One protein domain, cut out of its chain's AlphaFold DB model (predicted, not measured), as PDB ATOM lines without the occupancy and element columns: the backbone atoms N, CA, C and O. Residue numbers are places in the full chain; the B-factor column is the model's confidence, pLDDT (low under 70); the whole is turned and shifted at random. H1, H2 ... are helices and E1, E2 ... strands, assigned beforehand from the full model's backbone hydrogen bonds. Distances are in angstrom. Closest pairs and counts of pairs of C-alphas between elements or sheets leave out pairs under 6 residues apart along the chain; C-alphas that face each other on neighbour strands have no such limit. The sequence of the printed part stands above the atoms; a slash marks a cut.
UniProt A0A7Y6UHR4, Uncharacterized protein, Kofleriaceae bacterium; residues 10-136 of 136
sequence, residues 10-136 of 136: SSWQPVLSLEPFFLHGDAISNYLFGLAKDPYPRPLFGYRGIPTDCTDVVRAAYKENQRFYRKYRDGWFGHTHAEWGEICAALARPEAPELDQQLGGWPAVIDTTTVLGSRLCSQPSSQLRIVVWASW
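AT A GLANCE: This is residues 10 to 136 of the 136 residues of an uncharacterized protein of Kofleriaceae bacterium (UniProt A0A7Y6UHR4). A short two-stranded ribbon, E1 beside E2, makes the middle of this model, and four helices stand loosely round it without touching one another. H2, the longest helix, is off to one side of the ribbon; H3 and H4 are away from H2, and H1 is near both of them. The printed part has 127 residues, with four named helices and two named strands in the order H1 H2 E1 H3 H4 E2; the sheet's order is E1 - E2, antiparallel. The class is mixed, helices and strands, with under half of the residues in named elements. The whole is compact, with a radius of gyration of the C-alphas of 14.5 A and spans of 39 by 36 by 24 A.

HOW THE PARTS SIT: Begin at residues 16 to 17, a short stretch that pairs in parallel with residues 130 to 131 of E2, the strand of residues 129 to 134. Next comes H1, residues 27 to 33, where the C-alphas of Phe 33 and Val 132 are the closest to E2, 7.8 A apart. Further on, H2, residues 56 to 72, comes closest to E1, residues 77 to 83, at the C-alphas of Tyr 62 and His 79, 7.7 A apart. E1 and E2 are antiparallel neighbours at 165 degrees; look for N 77 and O 134 at 2.8 A and N 130 and O 82 at 2.9 A, both within hydrogen-bond range. H3, residues 84 to 91, is close to H1 but not clearly touching, with the C-alphas of Leu 32 and Ile 87 7.6 A apart and a steep tilt of 48 degrees, opposite ways. H4, residues 105 to 119, is also close to H1 but not clearly touching, at Ile 28 and Trp 106, whose C-alphas are 7.8 A apart. H2 is apart from H3 and from H4. In H1, H2, H3 and H4 every O i to N i+4 pair is within hydrogen-bond range.

IN THESE COORDINATES: Find C-alpha 27 at (-2.623, -20.856, 115.487), where H1 begins. H2 starts at C-alpha 56, (21.710, -40.893, 112.835), and runs 23.9 A to C-alpha 72. E1 runs 19.3 A, H3 10.5 A and H4 21.3 A. E2 runs 16.2 A and ends at C-alpha 134, (9.856, -26.245, 119.991).

THE WHOLE: The two C-alphas farthest apart are those of Lys 71 and Cys 121, 42.7 A. The printed part has no cut. The links H1 to H2 and H3 to H4 are long. The mean pLDDT of the printed part is 75.5, and 34 residues are under 70, among them residues 10 to 16 and 116 to 128.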
ATOM      1  N   SER A  10      20.070 -42.258 101.004       47.28
ATOM      2  CA  SER A  10      19.002 -41.255 101.158       47.28
ATOM      3  C   SER A  10      18.557 -41.182 102.629       47.28
ATOM      4  O   SER A  10      17.385 -41.327 102.965       47.28
ATOM      5  N   SER A  11      19.519 -41.024 103.541       51.53
ATOM      6  CA  SER A  11      19.291 -40.787 104.953       51.53
ATOM      7  C   SER A  11      18.740 -39.374 105.082       51.53
ATOM      8  O   SER A  11      19.385 -38.391 104.713       51.53
ATOM      9  N   TRP A  12      17.506 -39.282 105.555       59.03
ATOM     10  CA  TRP A  12      16.760 -38.038 105.577       59.03
ATOM     11  C   TRP A  12      17.418 -36.989 106.499       59.03
ATOM     12  O   TRP A  12      17.701 -37.264 107.674       59.03
ATOM     13  N   GLN A  13      17.635 -35.775 105.975       53.22
ATOM     14  CA  GLN A  13      18.051 -34.586 106.729       53.22
ATOM     15  C   GLN A  13      16.882 -33.592 106.841       53.22
ATOM     16  O   GLN A  13      16.091 -33.481 105.901       53.22
ATOM     17  N   PRO A  14      16.756 -32.855 107.962       57.62
ATOM     18  CA  PRO A  14      15.747 -31.812 108.104       57.62
ATOM     19  C   PRO A  14      15.952 -30.740 107.039       57.62
ATOM     20  O   PRO A  14      16.985 -30.077 107.012       57.62
ATOM     21  N   VAL A  15      14.956 -30.571 106.167       62.56
ATOM     22  CA  VAL A  15      14.998 -29.557 105.104       62.56
ATOM     23  C   VAL A  15      14.656 -28.173 105.662       62.56
ATOM     24  O   VAL A  15      15.160 -27.167 105.169       62.56
ATOM     25  N   LEU A  16      13.842 -28.116 106.721       68.62
ATOM     26  CA  LEU A  16      13.492 -26.876 107.405       68.62
ATOM     27  C   LEU A  16      13.212 -27.129 108.893       68.62
ATOM     28  O   LEU A  16      12.382 -27.978 109.227       68.62
ATOM     29  N   SER A  17      13.896 -26.381 109.766       72.94
ATOM     30  CA  SER A  17      13.525 -26.236 111.179       72.94
ATOM     31  C   SER A  17      12.549 -25.073 111.317       72.94
ATOM     32  O   SER A  17      12.773 -24.020 110.723       72.94
ATOM     33  N   LEU A  18      11.486 -25.256 112.101       72.94
ATOM     34  CA  LEU A  18      10.514 -24.200 112.402       72.94
ATOM     35  C   LEU A  18      10.948 -23.261 113.542       72.94
ATOM     36  O   LEU A  18      10.386 -22.177 113.682       72.94
ATOM     37  N   GLU A  19      11.957 -23.648 114.323       74.31
ATOM     38  CA  GLU A  19      12.482 -22.873 115.457       74.31
ATOM     39  C   GLU A  19      12.856 -21.419 115.084       74.31
ATOM     40  O   GLU A  19      12.431 -20.506 115.794       74.31
ATOM     41  N   PRO A  20      13.535 -21.134 113.951       76.94
ATOM     42  CA  PRO A  20      13.923 -19.764 113.598       76.94
ATOM     43  C   PRO A  20      12.751 -18.840 113.233       76.94
ATOM     44  O   PRO A  20      12.945 -17.633 113.112       76.94
ATOM     45  N   PHE A  21      11.552 -19.391 113.019       76.88
ATOM     46  CA  PHE A  21      10.379 -18.640 112.565       76.88
ATOM     47  C   PHE A  21       9.490 -18.151 113.718       76.88
ATOM     48  O   PHE A  21       8.447 -17.554 113.458       76.88
ATOM     49  N   PHE A  22       9.895 -18.384 114.975       73.75
ATOM     50  CA  PHE A  22       9.192 -17.932 116.186       73.75
ATOM     51  C   PHE A  22       7.705 -18.320 116.225       73.75
ATOM     52  O   PHE A  22       6.852 -17.565 116.684       73.75
ATOM     53  N   LEU A  23       7.390 -19.537 115.780       76.81
ATOM     54  CA  LEU A  23       6.027 -20.063 115.645       76.81
ATOM     55  C   LEU A  23       5.370 -20.516 116.968       76.81
ATOM     56  O   LEU A  23       4.415 -21.294 116.977       76.81
ATOM     57  N   HIS A  24       5.880 -20.067 118.112       69.00
ATOM     58  CA  HIS A  24       5.371 -20.477 119.420       69.00
ATOM     59  C   HIS A  24       3.990 -19.868 119.676       69.00
ATOM     60  O   HIS A  24       3.835 -18.650 119.679       69.00
ATOM     61  N   GLY A  25       2.983 -20.714 119.916       69.69
ATOM     62  CA  GLY A  25       1.606 -20.255 120.129       69.69
ATOM     63  C   GLY A  25       0.889 -19.774 118.863       69.69
ATOM     64  O   GLY A  25      -0.254 -19.335 118.957       69.69
ATOM     65  N   ASP A  26       1.521 -19.893 117.693       84.62
ATOM     66  CA  ASP A  26       0.890 -19.618 116.407       84.62
ATOM     67  C   ASP A  26      -0.267 -20.603 116.146       84.62
ATOM     68  O   ASP A  26      -0.163 -21.807 116.411       84.62
ATOM     69  N   ALA A  27      -1.388 -20.089 115.631       86.38
ATOM     70  CA  ALA A  27      -2.623 -20.856 115.487       86.38
ATOM     71  C   ALA A  27      -2.458 -22.035 114.520       86.38
ATOM     72  O   ALA A  27      -2.931 -23.139 114.808       86.38
ATOM     73  N   ILE A  28      -1.741 -21.829 113.413       88.62
ATOM     74  CA  ILE A  28      -1.461 -22.880 112.434       88.62
ATOM     75  C   ILE A  28      -0.529 -23.931 113.045       88.62
ATOM     76  O   ILE A  28      -0.781 -25.129 112.938       88.62
ATOM     77  N   SER A  29       0.517 -23.511 113.748       86.06
ATOM     78  CA  SER A  29       1.481 -24.406 114.397       86.06
ATOM     79  C   SER A  29       0.832 -25.231 115.502       86.06
ATOM     80  O   SER A  29       1.138 -26.413 115.668       86.06
ATOM     81  N   ASN A  30      -0.122 -24.648 116.225       86.31
ATOM     82  CA  ASN A  30      -0.925 -25.369 117.199       86.31
ATOM     83  C   ASN A  30      -1.887 -26.365 116.528       86.31
ATOM     84  O   ASN A  30      -1.963 -27.518 116.944       86.31
ATOM     85  N   TYR A  31      -2.571 -25.959 115.458       89.50
ATOM     86  CA  TYR A  31      -3.465 -26.825 114.682       89.50
ATOM     87  C   TYR A  31      -2.732 -28.020 114.048       89.50
ATOM     88  O   TYR A  31      -3.186 -29.164 114.133       89.50
ATOM     89  N   LEU A  32      -1.566 -27.778 113.448       88.94
ATOM     90  CA  LEU A  32      -0.780 -28.809 112.776       88.94
ATOM     91  C   LEU A  32      -0.017 -29.686 113.772       88.94
ATOM     92  O   LEU A  32      -0.035 -30.909 113.654       88.94
ATOM     93  N   PHE A  33       0.642 -29.088 114.764       86.81
ATOM     94  CA  PHE A  33       1.666 -29.769 115.563       86.81
ATOM     95  C   PHE A  33       1.433 -29.709 117.077       86.81
ATOM     96  O   PHE A  33       2.097 -30.432 117.814       86.81
ATOM     97  N   GLY A  34       0.481 -28.907 117.556       84.69
ATOM     98  CA  GLY A  34       0.178 -28.787 118.984       84.69
ATOM     99  C   GLY A  34       1.204 -27.955 119.749       84.69
ATOM    100  O   GLY A  34       1.429 -28.195 120.933       84.69
ATOM    101  N   LEU A  35       1.871 -27.007 119.082       76.38
ATOM    102  CA  LEU A  35       2.918 -26.161 119.670       76.38
ATOM    103  C   LEU A  35       2.348 -24.962 120.442       76.38
ATOM    104  O   LEU A  35       2.670 -23.806 120.159       76.38
ATOM    105  N   ALA A  36       1.496 -25.227 121.426       73.75
ATOM    106  CA  ALA A  36       0.985 -24.207 122.331       73.75
ATOM    107  C   ALA A  36       0.981 -24.699 123.778       73.75
ATOM    108  O   ALA A  36       1.023 -25.899 124.048       73.75
ATOM    109  N   LYS A  37       0.925 -23.743 124.711       62.78
ATOM    110  CA  LYS A  37       0.796 -24.023 126.146       62.78
ATOM    111  C   LYS A  37      -0.510 -24.763 126.455       62.78
ATOM    112  O   LYS A  37      -0.493 -25.706 127.240       62.78
ATOM    113  N   ASP A  38      -1.585 -24.369 125.773       70.31
ATOM    114  CA  ASP A  38      -2.862 -25.078 125.713       70.31
ATOM    115  C   ASP A  38      -3.014 -25.664 124.298       70.31
ATOM    116  O   ASP A  38      -3.501 -24.986 123.383       70.31
ATOM    117  N   PRO A  39      -2.495 -26.883 124.064       69.62
ATOM    118  CA  PRO A  39      -2.423 -27.442 122.727       69.62
ATOM    119  C   PRO A  39      -3.819 -27.699 122.163       69.62
ATOM    120  O   PRO A  39      -4.758 -28.039 122.888       69.62
ATOM    121  N   TYR A  40      -3.938 -27.581 120.841       75.62
ATOM    122  CA  TYR A  40      -5.132 -27.998 120.122       75.62
ATOM    123  C   TYR A  40      -5.484 -29.439 120.539       75.62
ATOM    124  O   TYR A  40      -4.575 -30.260 120.651       75.62
ATOM    125  N   PRO A  41      -6.759 -29.797 120.785       77.31
ATOM    126  CA  PRO A  41      -7.085 -31.086 121.405       77.31
ATOM    127  C   PRO A  41      -6.587 -32.302 120.614       77.31
ATOM    128  O   PRO A  41      -6.417 -33.384 121.177       77.31
ATOM    129  N   ARG A  42      -6.398 -32.140 119.297       83.88
ATOM    130  CA  ARG A  42      -5.907 -33.168 118.372       83.88
ATOM    131  C   ARG A  42      -5.094 -32.529 117.243       83.88
ATOM    132  O   ARG A  42      -5.644 -32.349 116.155       83.88
ATOM    133  N   PRO A  43      -3.826 -32.151 117.473       88.94
ATOM    134  CA  PRO A  43      -2.989 -31.658 116.391       88.94
ATOM    135  C   PRO A  43      -2.827 -32.746 115.330       88.94
ATOM    136  O   PRO A  43      -2.619 -33.915 115.669       88.94
ATOM    137  N   LEU A  44      -2.913 -32.376 114.052       91.00
ATOM    138  CA  LEU A  44      -2.924 -33.348 112.948       91.00
ATOM    139  C   LEU A  44      -1.665 -34.221 112.911       91.00
ATOM    140  O   LEU A  44      -1.721 -35.410 112.595       91.00
ATOM    141  N   PHE A  45      -0.530 -33.623 113.255       90.50
ATOM    142  CA  PHE A  45       0.788 -34.223 113.136       90.50
ATOM    143  C   PHE A  45       1.533 -34.268 114.472       90.50
ATOM    144  O   PHE A  45       2.651 -34.756 114.502       90.50
ATOM    145  N   GLY A  46       0.964 -33.816 115.594       85.69
ATOM    146  CA  GLY A  46       1.711 -33.598 116.849       85.69
ATOM    147  C   GLY A  46       2.335 -34.838 117.512       85.69
ATOM    148  O   GLY A  46       3.233 -34.701 118.338       85.69
ATOM    149  N   TYR A  47       1.907 -36.054 117.152       83.75
ATOM    150  CA  TYR A  47       2.294 -37.294 117.852       83.75
ATOM    151  C   TYR A  47       3.158 -38.255 117.028       83.75
ATOM    152  O   TYR A  47       3.291 -39.425 117.385       83.75
ATOM    153  N   ARG A  48       3.739 -37.797 115.913       85.81
ATOM    154  CA  ARG A  48       4.470 -38.681 114.992       85.81
ATOM    155  C   ARG A  48       5.905 -38.973 115.427       85.81
ATOM    156  O   ARG A  48       6.462 -39.984 115.013       85.81
ATOM    157  N   GLY A  49       6.509 -38.120 116.257       84.19
ATOM    158  CA  GLY A  49       7.931 -38.239 116.581       84.19
ATOM    159  C   GLY A  49       8.819 -37.904 115.379       84.19
ATOM    160  O   GLY A  49       8.416 -37.204 114.451       84.19
ATOM    161  N   ILE A  50      10.041 -38.427 115.370       82.06
ATOM    162  CA  ILE A  50      10.931 -38.310 114.208       82.06
ATOM    163  C   ILE A  50      10.618 -39.399 113.162       82.06
ATOM    164  O   ILE A  50      10.177 -40.485 113.549       82.06
ATOM    165  N   PRO A  51      10.875 -39.159 111.862       78.19
ATOM    166  CA  PRO A  51      10.759 -40.189 110.830       78.19
ATOM    167  C   PRO A  51      11.609 -41.429 111.143       78.19
ATOM    168  O   PRO A  51      12.693 -41.327 111.725       78.19
ATOM    169  N   THR A  52      11.154 -42.614 110.737       78.94
ATOM    170  CA  THR A  52      11.877 -43.880 110.972       78.94
ATOM    171  C   THR A  52      13.163 -43.993 110.145       78.94
ATOM    172  O   THR A  52      14.138 -44.594 110.598       78.94
ATOM    173  N   ASP A  53      13.188 -43.349 108.981       75.00
ATOM    174  CA  ASP A  53      14.290 -43.245 108.017       75.00
ATOM    175  C   ASP A  53      15.184 -42.002 108.231       75.00
ATOM    176  O   ASP A  53      15.978 -41.635 107.362       75.00
ATOM    177  N   CYS A  54      15.081 -41.335 109.389       74.88
ATOM    178  CA  CYS A  54      15.933 -40.191 109.714       74.88
ATOM    179  C   CYS A  54      17.420 -40.561 109.844       74.88
ATOM    180  O   CYS A  54      17.770 -41.667 110.269       74.88
ATOM    181  N   THR A  55      18.292 -39.593 109.541       74.31
ATOM    182  CA  THR A  55      19.738 -39.690 109.802       74.31
ATOM    183  C   THR A  55      20.057 -39.994 111.263       74.31
ATOM    184  O   THR A  55      19.341 -39.598 112.190       74.31
ATOM    185  N   ASP A  56      21.212 -40.623 111.486       76.69
ATOM    186  CA  ASP A  56      21.710 -40.893 112.835       76.69
ATOM    187  C   ASP A  56      21.928 -39.616 113.655       76.69
ATOM    188  O   ASP A  56      21.727 -39.637 114.867       76.69
ATOM    189  N   VAL A  57      22.251 -38.491 113.007       75.69
ATOM    190  CA  VAL A  57      22.383 -37.179 113.664       75.69
ATOM    191  C   VAL A  57      21.049 -36.735 114.269       75.69
ATOM    192  O   VAL A  57      20.988 -36.433 115.460       75.69
ATOM    193  N   VAL A  58      19.961 -36.765 113.491       75.94
ATOM    194  CA  VAL A  58      18.610 -36.426 113.980       75.94
ATOM    195  C   VAL A  58      18.189 -37.380 115.094       75.94
ATOM    196  O   VAL A  58      17.669 -36.963 116.132       75.94
ATOM    197  N   ARG A  59      18.447 -38.676 114.904       84.25
ATOM    198  CA  ARG A  59      18.122 -39.713 115.884       84.25
ATOM    199  C   ARG A  59      18.876 -39.521 117.199       84.25
ATOM    200  O   ARG A  59      18.296 -39.736 118.265       84.25
ATOM    201  N   ALA A  60      20.152 -39.149 117.137       83.62
ATOM    202  CA  ALA A  60      20.979 -38.872 118.304       83.62
ATOM    203  C   ALA A  60      20.485 -37.624 119.045       83.62
ATOM    204  O   ALA A  60      20.216 -37.725 120.243       83.62
ATOM    205  N   ALA A  61      20.254 -36.517 118.331       80.94
ATOM    206  CA  ALA A  61      19.733 -35.273 118.904       80.94
ATOM    207  C   ALA A  61      18.385 -35.490 119.612       80.94
ATOM    208  O   ALA A  61      18.212 -35.105 120.768       80.94
ATOM    209  N   TYR A  62      17.457 -36.217 118.979       84.19
ATOM    210  CA  TYR A  62      16.174 -36.566 119.593       84.19
ATOM    211  C   TYR A  62      16.336 -37.375 120.887       84.19
ATOM    212  O   TYR A  62      15.674 -37.103 121.891       84.19
ATOM    213  N   LYS A  63      17.219 -38.385 120.883       87.75
ATOM    214  CA  LYS A  63      17.486 -39.225 122.062       87.75
ATOM    215  C   LYS A  63      18.143 -38.434 123.189       87.75
ATOM    216  O   LYS A  63      17.809 -38.660 124.352       87.75
ATOM    217  N   GLU A  64      19.082 -37.557 122.864       86.50
ATOM    218  CA  GLU A  64      19.747 -36.691 123.834       86.50
ATOM    219  C   GLU A  64      18.746 -35.738 124.479       86.50
ATOM    220  O   GLU A  64      18.624 -35.721 125.705       86.50
ATOM    221  N   ASN A  65      17.930 -35.068 123.668       84.06
ATOM    222  CA  ASN A  65      16.886 -34.194 124.170       84.06
ATOM    223  C   ASN A  65      15.853 -34.952 125.030       84.06
ATOM    224  O   ASN A  65      15.509 -34.508 126.121       84.06
ATOM    225  N   GLN A  66      15.413 -36.147 124.614       85.81
ATOM    226  CA  GLN A  66      14.541 -37.013 125.425       85.81
ATOM    227  C   GLN A  66      15.138 -37.310 126.808       85.81
ATOM    228  O   GLN A  66      14.417 -37.329 127.808       85.81
ATOM    229  N   ARG A  67      16.450 -37.565 126.885       88.56
ATOM    230  CA  ARG A  67      17.148 -37.799 128.158       88.56
ATOM    231  C   ARG A  67      17.213 -36.522 128.992       88.56
ATOM    232  O   ARG A  67      16.931 -36.584 130.188       88.56
ATOM    233  N   PHE A  68      17.551 -35.398 128.365       85.56
ATOM    234  CA  PHE A  68      17.627 -34.094 129.014       85.56
ATOM    235  C   PHE A  68      16.266 -33.694 129.604       85.56
ATOM    236  O   PHE A  68      16.162 -33.495 130.813       85.56
ATOM    237  N   TYR A  69      15.198 -33.757 128.809       82.44
ATOM    238  CA  TYR A  69      13.834 -33.458 129.245       82.44
ATOM    239  C   TYR A  69      13.349 -34.363 130.380       82.44
ATOM    240  O   TYR A  69      12.730 -33.902 131.339       82.44
ATOM    241  N   ARG A  70      13.656 -35.667 130.337       85.31
ATOM    242  CA  ARG A  70      13.309 -36.580 131.443       85.31
ATOM    243  C   ARG A  70      14.004 -36.210 132.749       85.31
ATOM    244  O   ARG A  70      13.408 -36.401 133.805       85.31
ATOM    245  N   LYS A  71      15.244 -35.723 132.678       89.94
ATOM    246  CA  LYS A  71      16.061 -35.404 133.851       89.94
ATOM    247  C   LYS A  71      15.757 -34.021 134.420       89.94
ATOM    248  O   LYS A  71      15.664 -33.886 135.635       89.94
ATOM    249  N   TYR A  72      15.608 -33.022 133.558       85.88
ATOM    250  CA  TYR A  72      15.549 -31.615 133.952       85.88
ATOM    251  C   TYR A  72      14.166 -30.985 133.777       85.88
ATOM    252  O   TYR A  72      13.946 -29.893 134.285       85.88
ATOM    253  N   ARG A  73      13.225 -31.674 133.109       81.19
ATOM    254  CA  ARG A  73      11.923 -31.113 132.688       81.19
ATOM    255  C   ARG A  73      12.067 -29.852 131.833       81.19
ATOM    256  O   ARG A  73      11.181 -29.009 131.826       81.19
ATOM    257  N   ASP A  74      13.174 -29.783 131.110       73.00
ATOM    258  CA  ASP A  74      13.617 -28.648 130.313       73.00
ATOM    259  C   ASP A  74      14.145 -29.150 128.953       73.00
ATOM    260  O   ASP A  74      14.388 -30.351 128.799       73.00
ATOM    261  N   GLY A  75      14.301 -28.267 127.970       70.25
ATOM    262  CA  GLY A  75      14.732 -28.582 126.604       70.25
ATOM    263  C   GLY A  75      13.604 -28.575 125.567       70.25
ATOM    264  O   GLY A  75      12.489 -28.117 125.819       70.25
ATOM    265  N   TRP A  76      13.892 -29.096 124.372       74.25
ATOM    266  CA  TRP A  76      12.939 -29.091 123.266       74.25
ATOM    267  C   TRP A  76      11.805 -30.110 123.490       74.25
ATOM    268  O   TRP A  76      12.012 -31.240 123.936       74.25
ATOM    269  N   PHE A  77      10.582 -29.766 123.120       71.81
ATOM    270  CA  PHE A  77       9.406 -30.636 123.145       71.81
ATOM    271  C   PHE A  77       8.730 -30.641 121.764       71.81
ATOM    272  O   PHE A  77       9.181 -29.984 120.828       71.81
ATOM    273  N   GLY A  78       7.680 -31.456 121.608       69.81
ATOM    274  CA  GLY A  78       6.872 -31.450 120.381       69.81
ATOM    275  C   GLY A  78       7.589 -31.972 119.134       69.81
ATOM    276  O   GLY A  78       7.214 -31.602 118.029       69.81
ATOM    277  N   HIS A  79       8.606 -32.829 119.301       79.25
ATOM    278  CA  HIS A  79       9.337 -33.417 118.179       79.25
ATOM    279  C   HIS A  79       8.381 -34.163 117.268       79.25
ATOM    280  O   HIS A  79       7.867 -35.227 117.627       79.25
ATOM    281  N   THR A  80       8.179 -33.607 116.088       85.19
ATOM    282  CA  THR A  80       7.331 -34.220 115.090       85.19
ATOM    283  C   THR A  80       7.771 -33.853 113.680       85.19
ATOM    284  O   THR A  80       8.707 -33.071 113.487       85.19
ATOM    285  N   HIS A  81       7.114 -34.450 112.693       85.25
ATOM    286  CA  HIS A  81       7.349 -34.184 111.288       85.25
ATOM    287  C   HIS A  81       6.058 -34.223 110.471       85.25
ATOM    288  O   HIS A  81       5.094 -34.914 110.814       85.25
ATOM    289  N   ALA A  82       6.083 -33.522 109.346       85.19
ATOM    290  CA  ALA A  82       5.101 -33.661 108.282       85.19
ATOM    291  C   ALA A  82       5.756 -33.402 106.927       85.19
ATOM    292  O   ALA A  82       6.728 -32.648 106.824       85.19
ATOM    293  N   GLU A  83       5.223 -34.033 105.894       82.62
ATOM    294  CA  GLU A  83       5.543 -33.702 104.513       82.62
ATOM    295  C   GLU A  83       4.843 -32.404 104.105       82.62
ATOM    296  O   GLU A  83       3.731 -32.101 104.540       82.62
ATOM    297  N   TRP A  84       5.481 -31.629 103.233       79.81
ATOM    298  CA  TRP A  84       4.944 -30.361 102.757       79.81
ATOM    299  C   TRP A  84       3.589 -30.542 102.073       79.81
ATOM    300  O   TRP A  84       2.669 -29.765 102.309       79.81
ATOM    301  N   GLY A  85       3.426 -31.629 101.310       79.19
ATOM    302  CA  GLY A  85       2.138 -31.987 100.718       79.19
ATOM    303  C   GLY A  85       1.037 -32.209 101.762       79.19
ATOM    304  O   GLY A  85      -0.096 -31.777 101.550       79.19
ATOM    305  N   GLU A  86       1.361 -32.817 102.908       86.38
ATOM    306  CA  GLU A  86       0.409 -33.003 104.011       86.38
ATOM    307  C   GLU A  86       0.032 -31.669 104.658       86.38
ATOM    308  O   GLU A  86      -1.137 -31.449 104.971       86.38
ATOM    309  N   ILE A  87       1.004 -30.768 104.824       86.31
ATOM    310  CA  ILE A  87       0.779 -29.425 105.366       86.31
ATOM    311  C   ILE A  87      -0.132 -28.627 104.431       86.31
ATOM    312  O   ILE A  87      -1.152 -28.110 104.881       86.31
ATOM    313  N   CYS A  88       0.163 -28.583 103.129       83.88
ATOM    314  CA  CYS A  88      -0.691 -27.905 102.154       83.88
ATOM    315  C   CYS A  88      -2.118 -28.472 102.157       83.88
ATOM    316  O   CYS A  88      -3.084 -27.712 102.173       83.88
ATOM    317  N   ALA A  89      -2.263 -29.801 102.187       86.44
ATOM    318  CA  ALA A  89      -3.571 -30.445 102.241       86.44
ATOM    319  C   ALA A  89      -4.331 -30.122 103.538       86.44
ATOM    320  O   ALA A  89      -5.545 -29.933 103.505       86.44
ATOM    321  N   ALA A  90      -3.632 -30.040 104.674       89.94
ATOM    322  CA  ALA A  90      -4.217 -29.673 105.960       89.94
ATOM    323  C   ALA A  90      -4.670 -28.208 106.012       89.94
ATOM    324  O   ALA A  90      -5.715 -27.931 106.600       89.94
ATOM    325  N   LEU A  91      -3.909 -27.300 105.395       88.31
ATOM    326  CA  LEU A  91      -4.214 -25.867 105.316       88.31
ATOM    327  C   LEU A  91      -5.315 -25.535 104.302       88.31
ATOM    328  O   LEU A  91      -5.957 -24.499 104.418       88.31
ATOM    329  N   ALA A  92      -5.572 -26.414 103.333       87.94
ATOM    330  CA  ALA A  92      -6.672 -26.260 102.381       87.94
ATOM    331  C   ALA A  92      -8.049 -26.658 102.955       87.94
ATOM    332  O   ALA A  92      -9.064 -26.540 102.265       87.94
ATOM    333  N   ARG A  93      -8.100 -27.183 104.185       89.56
ATOM    334  CA  ARG A  93      -9.348 -27.609 104.830       89.56
ATOM    335  C   ARG A  93     -10.148 -26.405 105.350       89.56
ATOM    336  O   ARG A  93      -9.534 -25.466 105.848       89.56
ATOM    337  N   PRO A  94     -11.496 -26.434 105.312       88.94
ATOM    338  CA  PRO A  94     -12.331 -25.324 105.786       88.94
ATOM    339  C   PRO A  94     -12.106 -24.929 107.252       88.94
ATOM    340  O   PRO A  94     -12.324 -23.783 107.622       88.94
ATOM    341  N   GLU A  95     -11.704 -25.883 108.090       88.31
ATOM    342  CA  GLU A  95     -11.427 -25.682 109.511       88.31
ATOM    343  C   GLU A  95     -10.000 -25.201 109.818       88.31
ATOM    344  O   GLU A  95      -9.669 -24.999 110.989       88.31
ATOM    345  N   ALA A  96      -9.141 -25.062 108.803       89.06
ATOM    346  CA  ALA A  96      -7.772 -24.613 109.003       89.06
ATOM    347  C   ALA A  96      -7.746 -23.147 109.477       89.06
ATOM    348  O   ALA A  96      -8.500 -22.323 108.954       89.06
ATOM    349  N   PRO A  97      -6.878 -22.792 110.443       88.56
ATOM    350  CA  PRO A  97      -6.672 -21.399 110.816       88.56
ATOM    351  C   PRO A  97      -6.216 -20.568 109.615       88.56
ATOM    352  O   PRO A  97      -5.430 -21.040 108.791       88.56
ATOM    353  N   GLU A  98      -6.681 -19.323 109.541       85.31
ATOM    354  CA  GLU A  98      -6.245 -18.403 108.494       85.31
ATOM    355  C   GLU A  98      -4.758 -18.068 108.644       85.31
ATOM    356  O   GLU A  98      -4.228 -17.941 109.751       85.31
ATOM    357  N   LEU A  99      -4.091 -17.907 107.502       79.94
ATOM    358  CA  LEU A  99      -2.748 -17.349 107.453       79.94
ATOM    359  C   LEU A  99      -2.796 -15.891 107.907       79.94
ATOM    360  O   LEU A  99      -3.463 -15.051 107.302       79.94
ATOM    361  N   ASP A 100      -2.052 -15.613 108.967       72.75
ATOM    362  CA  ASP A 100      -1.671 -14.269 109.374       72.75
ATOM    363  C   ASP A 100      -1.043 -13.515 108.173       72.75
ATOM    364  O   ASP A 100      -0.279 -14.082 107.388       72.75
ATOM    365  N   GLN A 101      -1.417 -12.240 107.992       64.44
ATOM    366  CA  GLN A 101      -0.903 -11.374 106.914       64.44
ATOM    367  C   GLN A 101       0.348 -10.564 107.315       64.44
ATOM    368  O   GLN A 101       0.795  -9.696 106.563       64.44
ATOM    369  N   GLN A 102       0.895 -10.782 108.508       66.12
ATOM    370  CA  GLN A 102       2.110 -10.137 108.991       66.12
ATOM    371  C   GLN A 102       3.359 -10.775 108.368       66.12
ATOM    372  O   GLN A 102       3.398 -11.932 107.950       66.12
ATOM    373  N   LEU A 103       4.426  -9.979 108.290       58.09
ATOM    374  CA  LEU A 103       5.727 -10.420 107.792       58.09
ATOM    375  C   LEU A 103       6.414 -11.274 108.868       58.09
ATOM    376  O   LEU A 103       7.049 -10.744 109.776       58.09
ATOM    377  N   GLY A 104       6.275 -12.596 108.780       71.06
ATOM    378  CA  GLY A 104       6.858 -13.541 109.732       71.06
ATOM    379  C   GLY A 104       6.184 -14.907 109.665       71.06
ATOM    380  O   GLY A 104       5.438 -15.177 108.730       71.06
ATOM    381  N   GLY A 105       6.475 -15.784 110.628       79.56
ATOM    382  CA  GLY A 105       5.746 -17.036 110.837       79.56
ATOM    383  C   GLY A 105       5.551 -17.904 109.585       79.56
ATOM    384  O   GLY A 105       6.502 -18.198 108.859       79.56
ATOM    385  N   TRP A 106       4.315 -18.346 109.343       82.75
ATOM    386  CA  TRP A 106       3.988 -19.250 108.236       82.75
ATOM    387  C   TRP A 106       4.170 -18.668 106.834       82.75
ATOM    388  O   TRP A 106       4.654 -19.415 105.983       82.75
ATOM    389  N   PRO A 107       3.875 -17.383 106.567       82.25
ATOM    390  CA  PRO A 107       4.294 -16.744 105.321       82.25
ATOM    391  C   PRO A 107       5.787 -16.954 105.016       82.25
ATOM    392  O   PRO A 107       6.141 -17.434 103.941       82.25
ATOM    393  N   ALA A 108       6.667 -16.726 105.996       82.25
ATOM    394  CA  ALA A 108       8.108 -16.924 105.823       82.25
ATOM    395  C   ALA A 108       8.502 -18.406 105.641       82.25
ATOM    396  O   ALA A 108       9.435 -18.714 104.891       82.25
ATOM    397  N   VAL A 109       7.785 -19.338 106.281       81.44
ATOM    398  CA  VAL A 109       7.948 -20.787 106.059       81.44
ATOM    399  C   VAL A 109       7.553 -21.172 104.632       81.44
ATOM    400  O   VAL A 109       8.292 -21.907 103.973       81.44
ATOM    401  N   ILE A 110       6.421 -20.674 104.130       79.44
ATOM    402  CA  ILE A 110       5.935 -20.936 102.765       79.44
ATOM    403  C   ILE A 110       6.921 -20.384 101.728       79.44
ATOM    404  O   ILE A 110       7.285 -21.088 100.784       79.44
ATOM    405  N   ASP A 111       7.423 -19.169 101.930       77.69
ATOM    406  CA  ASP A 111       8.418 -18.575 101.038       77.69
ATOM    407  C   ASP A 111       9.723 -19.380 101.052       77.69
ATOM    408  O   ASP A 111      10.258 -19.741 100.000       77.69
ATOM    409  N   THR A 112      10.209 -19.750 102.241       78.81
ATOM    410  CA  THR A 112      11.443 -20.536 102.389       78.81
ATOM    411  C   THR A 112      11.309 -21.911 101.740       78.81
ATOM    412  O   THR A 112      12.193 -22.329 100.994       78.81
ATOM    413  N   THR A 113      10.196 -22.611 101.961       74.94
ATOM    414  CA  THR A 113       9.937 -23.922 101.342       74.94
ATOM    415  C   THR A 113       9.770 -23.829  99.829       74.94
ATOM    416  O   THR A 113      10.255 -24.708  99.124       74.94
ATOM    417  N   THR A 114       9.182 -22.751  99.306       71.44
ATOM    418  CA  THR A 114       9.096 -22.495  97.858       71.44
ATOM    419  C   THR A 114      10.483 -22.269  97.248       71.44
ATOM    420  O   THR A 114      10.815 -22.826  96.195       71.44
ATOM    421  N   VAL A 115      11.347 -21.510  97.928       71.38
ATOM    422  CA  VAL A 115      12.746 -21.313  97.511       71.38
ATOM    423  C   VAL A 115      13.534 -22.622  97.587       71.38
ATOM    424  O   VAL A 115      14.315 -22.923  96.686       71.38
ATOM    425  N   LEU A 116      13.327 -23.431  98.626       67.38
ATOM    426  CA  LEU A 116      13.992 -24.727  98.759       67.38
ATOM    427  C   LEU A 116      13.498 -25.711  97.697       67.38
ATOM    428  O   LEU A 116      14.319 -26.322  97.024       67.38
ATOM    429  N   GLY A 117      12.189 -25.803  97.465       64.12
ATOM    430  CA  GLY A 117      11.600 -26.654  96.430       64.12
ATOM    431  C   GLY A 117      12.068 -26.296  95.017       64.12
ATOM    432  O   GLY A 117      12.346 -27.190  94.226       64.12
ATOM    433  N   SER A 118      12.244 -25.005  94.717       59.97
ATOM    434  CA  SER A 118      12.794 -24.552  93.426       59.97
ATOM    435  C   SER A 118      14.312 -24.741  93.283       59.97
ATOM    436  O   SER A 118      14.826 -24.734  92.165       59.97
ATOM    437  N   ARG A 119      15.050 -24.931  94.386       52.50
ATOM    438  CA  ARG A 119      16.495 -25.240  94.372       52.50
ATOM    439  C   ARG A 119      16.788 -26.740  94.438       52.50
ATOM    440  O   ARG A 119      17.810 -27.176  93.919       52.50
ATOM    441  N   LEU A 120      15.890 -27.526  95.027       51.00
ATOM    442  CA  LEU A 120      15.973 -28.981  95.192       51.00
ATOM    443  C   LEU A 120      15.357 -29.750  94.005       51.00
ATOM    444  O   LEU A 120      14.891 -30.865  94.208       51.00
ATOM    445  N   CYS A 121      15.357 -29.180  92.789       40.19
ATOM    446  CA  CYS A 121      14.681 -29.632  91.550       40.19
ATOM    447  C   CYS A 121      14.922 -31.086  91.059       40.19
ATOM    448  O   CYS A 121      14.589 -31.413  89.922       40.19
ATOM    449  N   SER A 122      15.456 -31.979  91.882       46.97
ATOM    450  CA  SER A 122      15.454 -33.431  91.692       46.97
ATOM    451  C   SER A 122      14.498 -34.183  92.634       46.97
ATOM    452  O   SER A 122      14.277 -35.371  92.413       46.97
ATOM    453  N   GLN A 123      13.888 -33.533  93.635       49.34
ATOM    454  CA  GLN A 123      12.883 -34.150  94.510       49.34
ATOM    455  C   GLN A 123      11.502 -33.499  94.330       49.34
ATOM    456  O   GLN A 123      11.404 -32.271  94.277       49.34
ATOM    457  N   PRO A 124      10.412 -34.286  94.242       55.78
ATOM    458  CA  PRO A 124       9.058 -33.745  94.277       55.78
ATOM    459  C   PRO A 124       8.875 -32.877  95.526       55.78
ATOM    460  O   PRO A 124       9.217 -33.304  96.626       55.78
ATOM    461  N   SER A 125       8.288 -31.685  95.396       53.50
ATOM    462  CA  SER A 125       7.977 -30.812  96.544       53.50
ATOM    463  C   SER A 125       7.090 -31.494  97.594       53.50
ATOM    464  O   SER A 125       7.118 -31.118  98.762       53.50
ATOM    465  N   SER A 126       6.358 -32.545  97.204       51.44
ATOM    466  CA  SER A 126       5.616 -33.428  98.104       51.44
ATOM    467  C   SER A 126       6.495 -34.229  99.073       51.44
ATOM    468  O   SER A 126       5.972 -34.702 100.071       51.44
ATOM    469  N   GLN A 127       7.805 -34.348  98.833       58.34
ATOM    470  CA  GLN A 127       8.756 -35.065  99.696       58.34
ATOM    471  C   GLN A 127       9.542 -34.147 100.645       58.34
ATOM    472  O   GLN A 127      10.371 -34.623 101.423       58.34
ATOM    473  N   LEU A 128       9.295 -32.832 100.619       63.97
ATOM    474  CA  LEU A 128       9.945 -31.910 101.545       63.97
ATOM    475  C   LEU A 128       9.373 -32.134 102.947       63.97
ATOM    476  O   LEU A 128       8.216 -31.814 103.197       63.97
ATOM    477  N   ARG A 129      10.157 -32.703 103.868       70.19
ATOM    478  CA  ARG A 129       9.700 -32.934 105.248       70.19
ATOM    479  C   ARG A 129      10.165 -31.815 106.169       70.19
ATOM    480  O   ARG A 129      11.356 -31.496 106.227       70.19
ATOM    481  N   ILE A 130       9.220 -31.265 106.916       69.81
ATOM    482  CA  ILE A 130       9.452 -30.263 107.948       69.81
ATOM    483  C   ILE A 130       9.594 -30.983 109.278       69.81
ATOM    484  O   ILE A 130       8.757 -31.824 109.615       69.81
ATOM    485  N   VAL A 131      10.642 -30.647 110.032       67.25
ATOM    486  CA  VAL A 131      10.783 -31.091 111.415       67.25
ATOM    487  C   VAL A 131      10.564 -29.934 112.358       67.25
ATOM    488  O   VAL A 131      11.014 -28.807 112.153       67.25
ATOM    489  N   VAL A 132       9.831 -30.261 113.408       68.31
ATOM    490  CA  VAL A 132       9.343 -29.300 114.370       68.31
ATOM    491  C   VAL A 132      10.013 -29.582 115.697       68.31
ATOM    492  O   VAL A 132       9.761 -30.620 116.312       68.31
ATOM    493  N   TRP A 133      10.881 -28.663 116.109       70.00
ATOM    494  CA  TRP A 133      11.437 -28.591 117.454       70.00
ATOM    495  C   TRP A 133      10.913 -27.305 118.077       70.00
ATOM    496  O   TRP A 133      11.081 -26.232 117.503       70.00
ATOM    497  N   ALA A 134      10.252 -27.412 119.222       61.97
ATOM    498  CA  ALA A 134       9.856 -26.245 119.991       61.97
ATOM    499  C   ALA A 134      10.626 -26.241 121.309       61.97
ATOM    500  O   ALA A 134      10.660 -27.250 122.004       61.97
ATOM    501  N   SER A 135      11.234 -25.118 121.662       57.47
ATOM    502  CA  SER A 135      11.664 -24.789 123.028       57.47
ATOM    503  C   SER A 135      10.700 -23.764 123.631       57.47
ATOM    504  O   SER A 135      10.026 -23.055 122.886       57.47
ATOM    505  N   TRP A 136      10.608 -23.699 124.958       53.12
ATOM    506  CA  TRP A 136       9.991 -22.573 125.671       53.12
ATOM    507  C   TRP A 136      11.072 -21.778 126.389       53.12
ATOM    508  O   TRP A 136      12.040 -22.427 126.848       53.12
TER     509      TRP A 136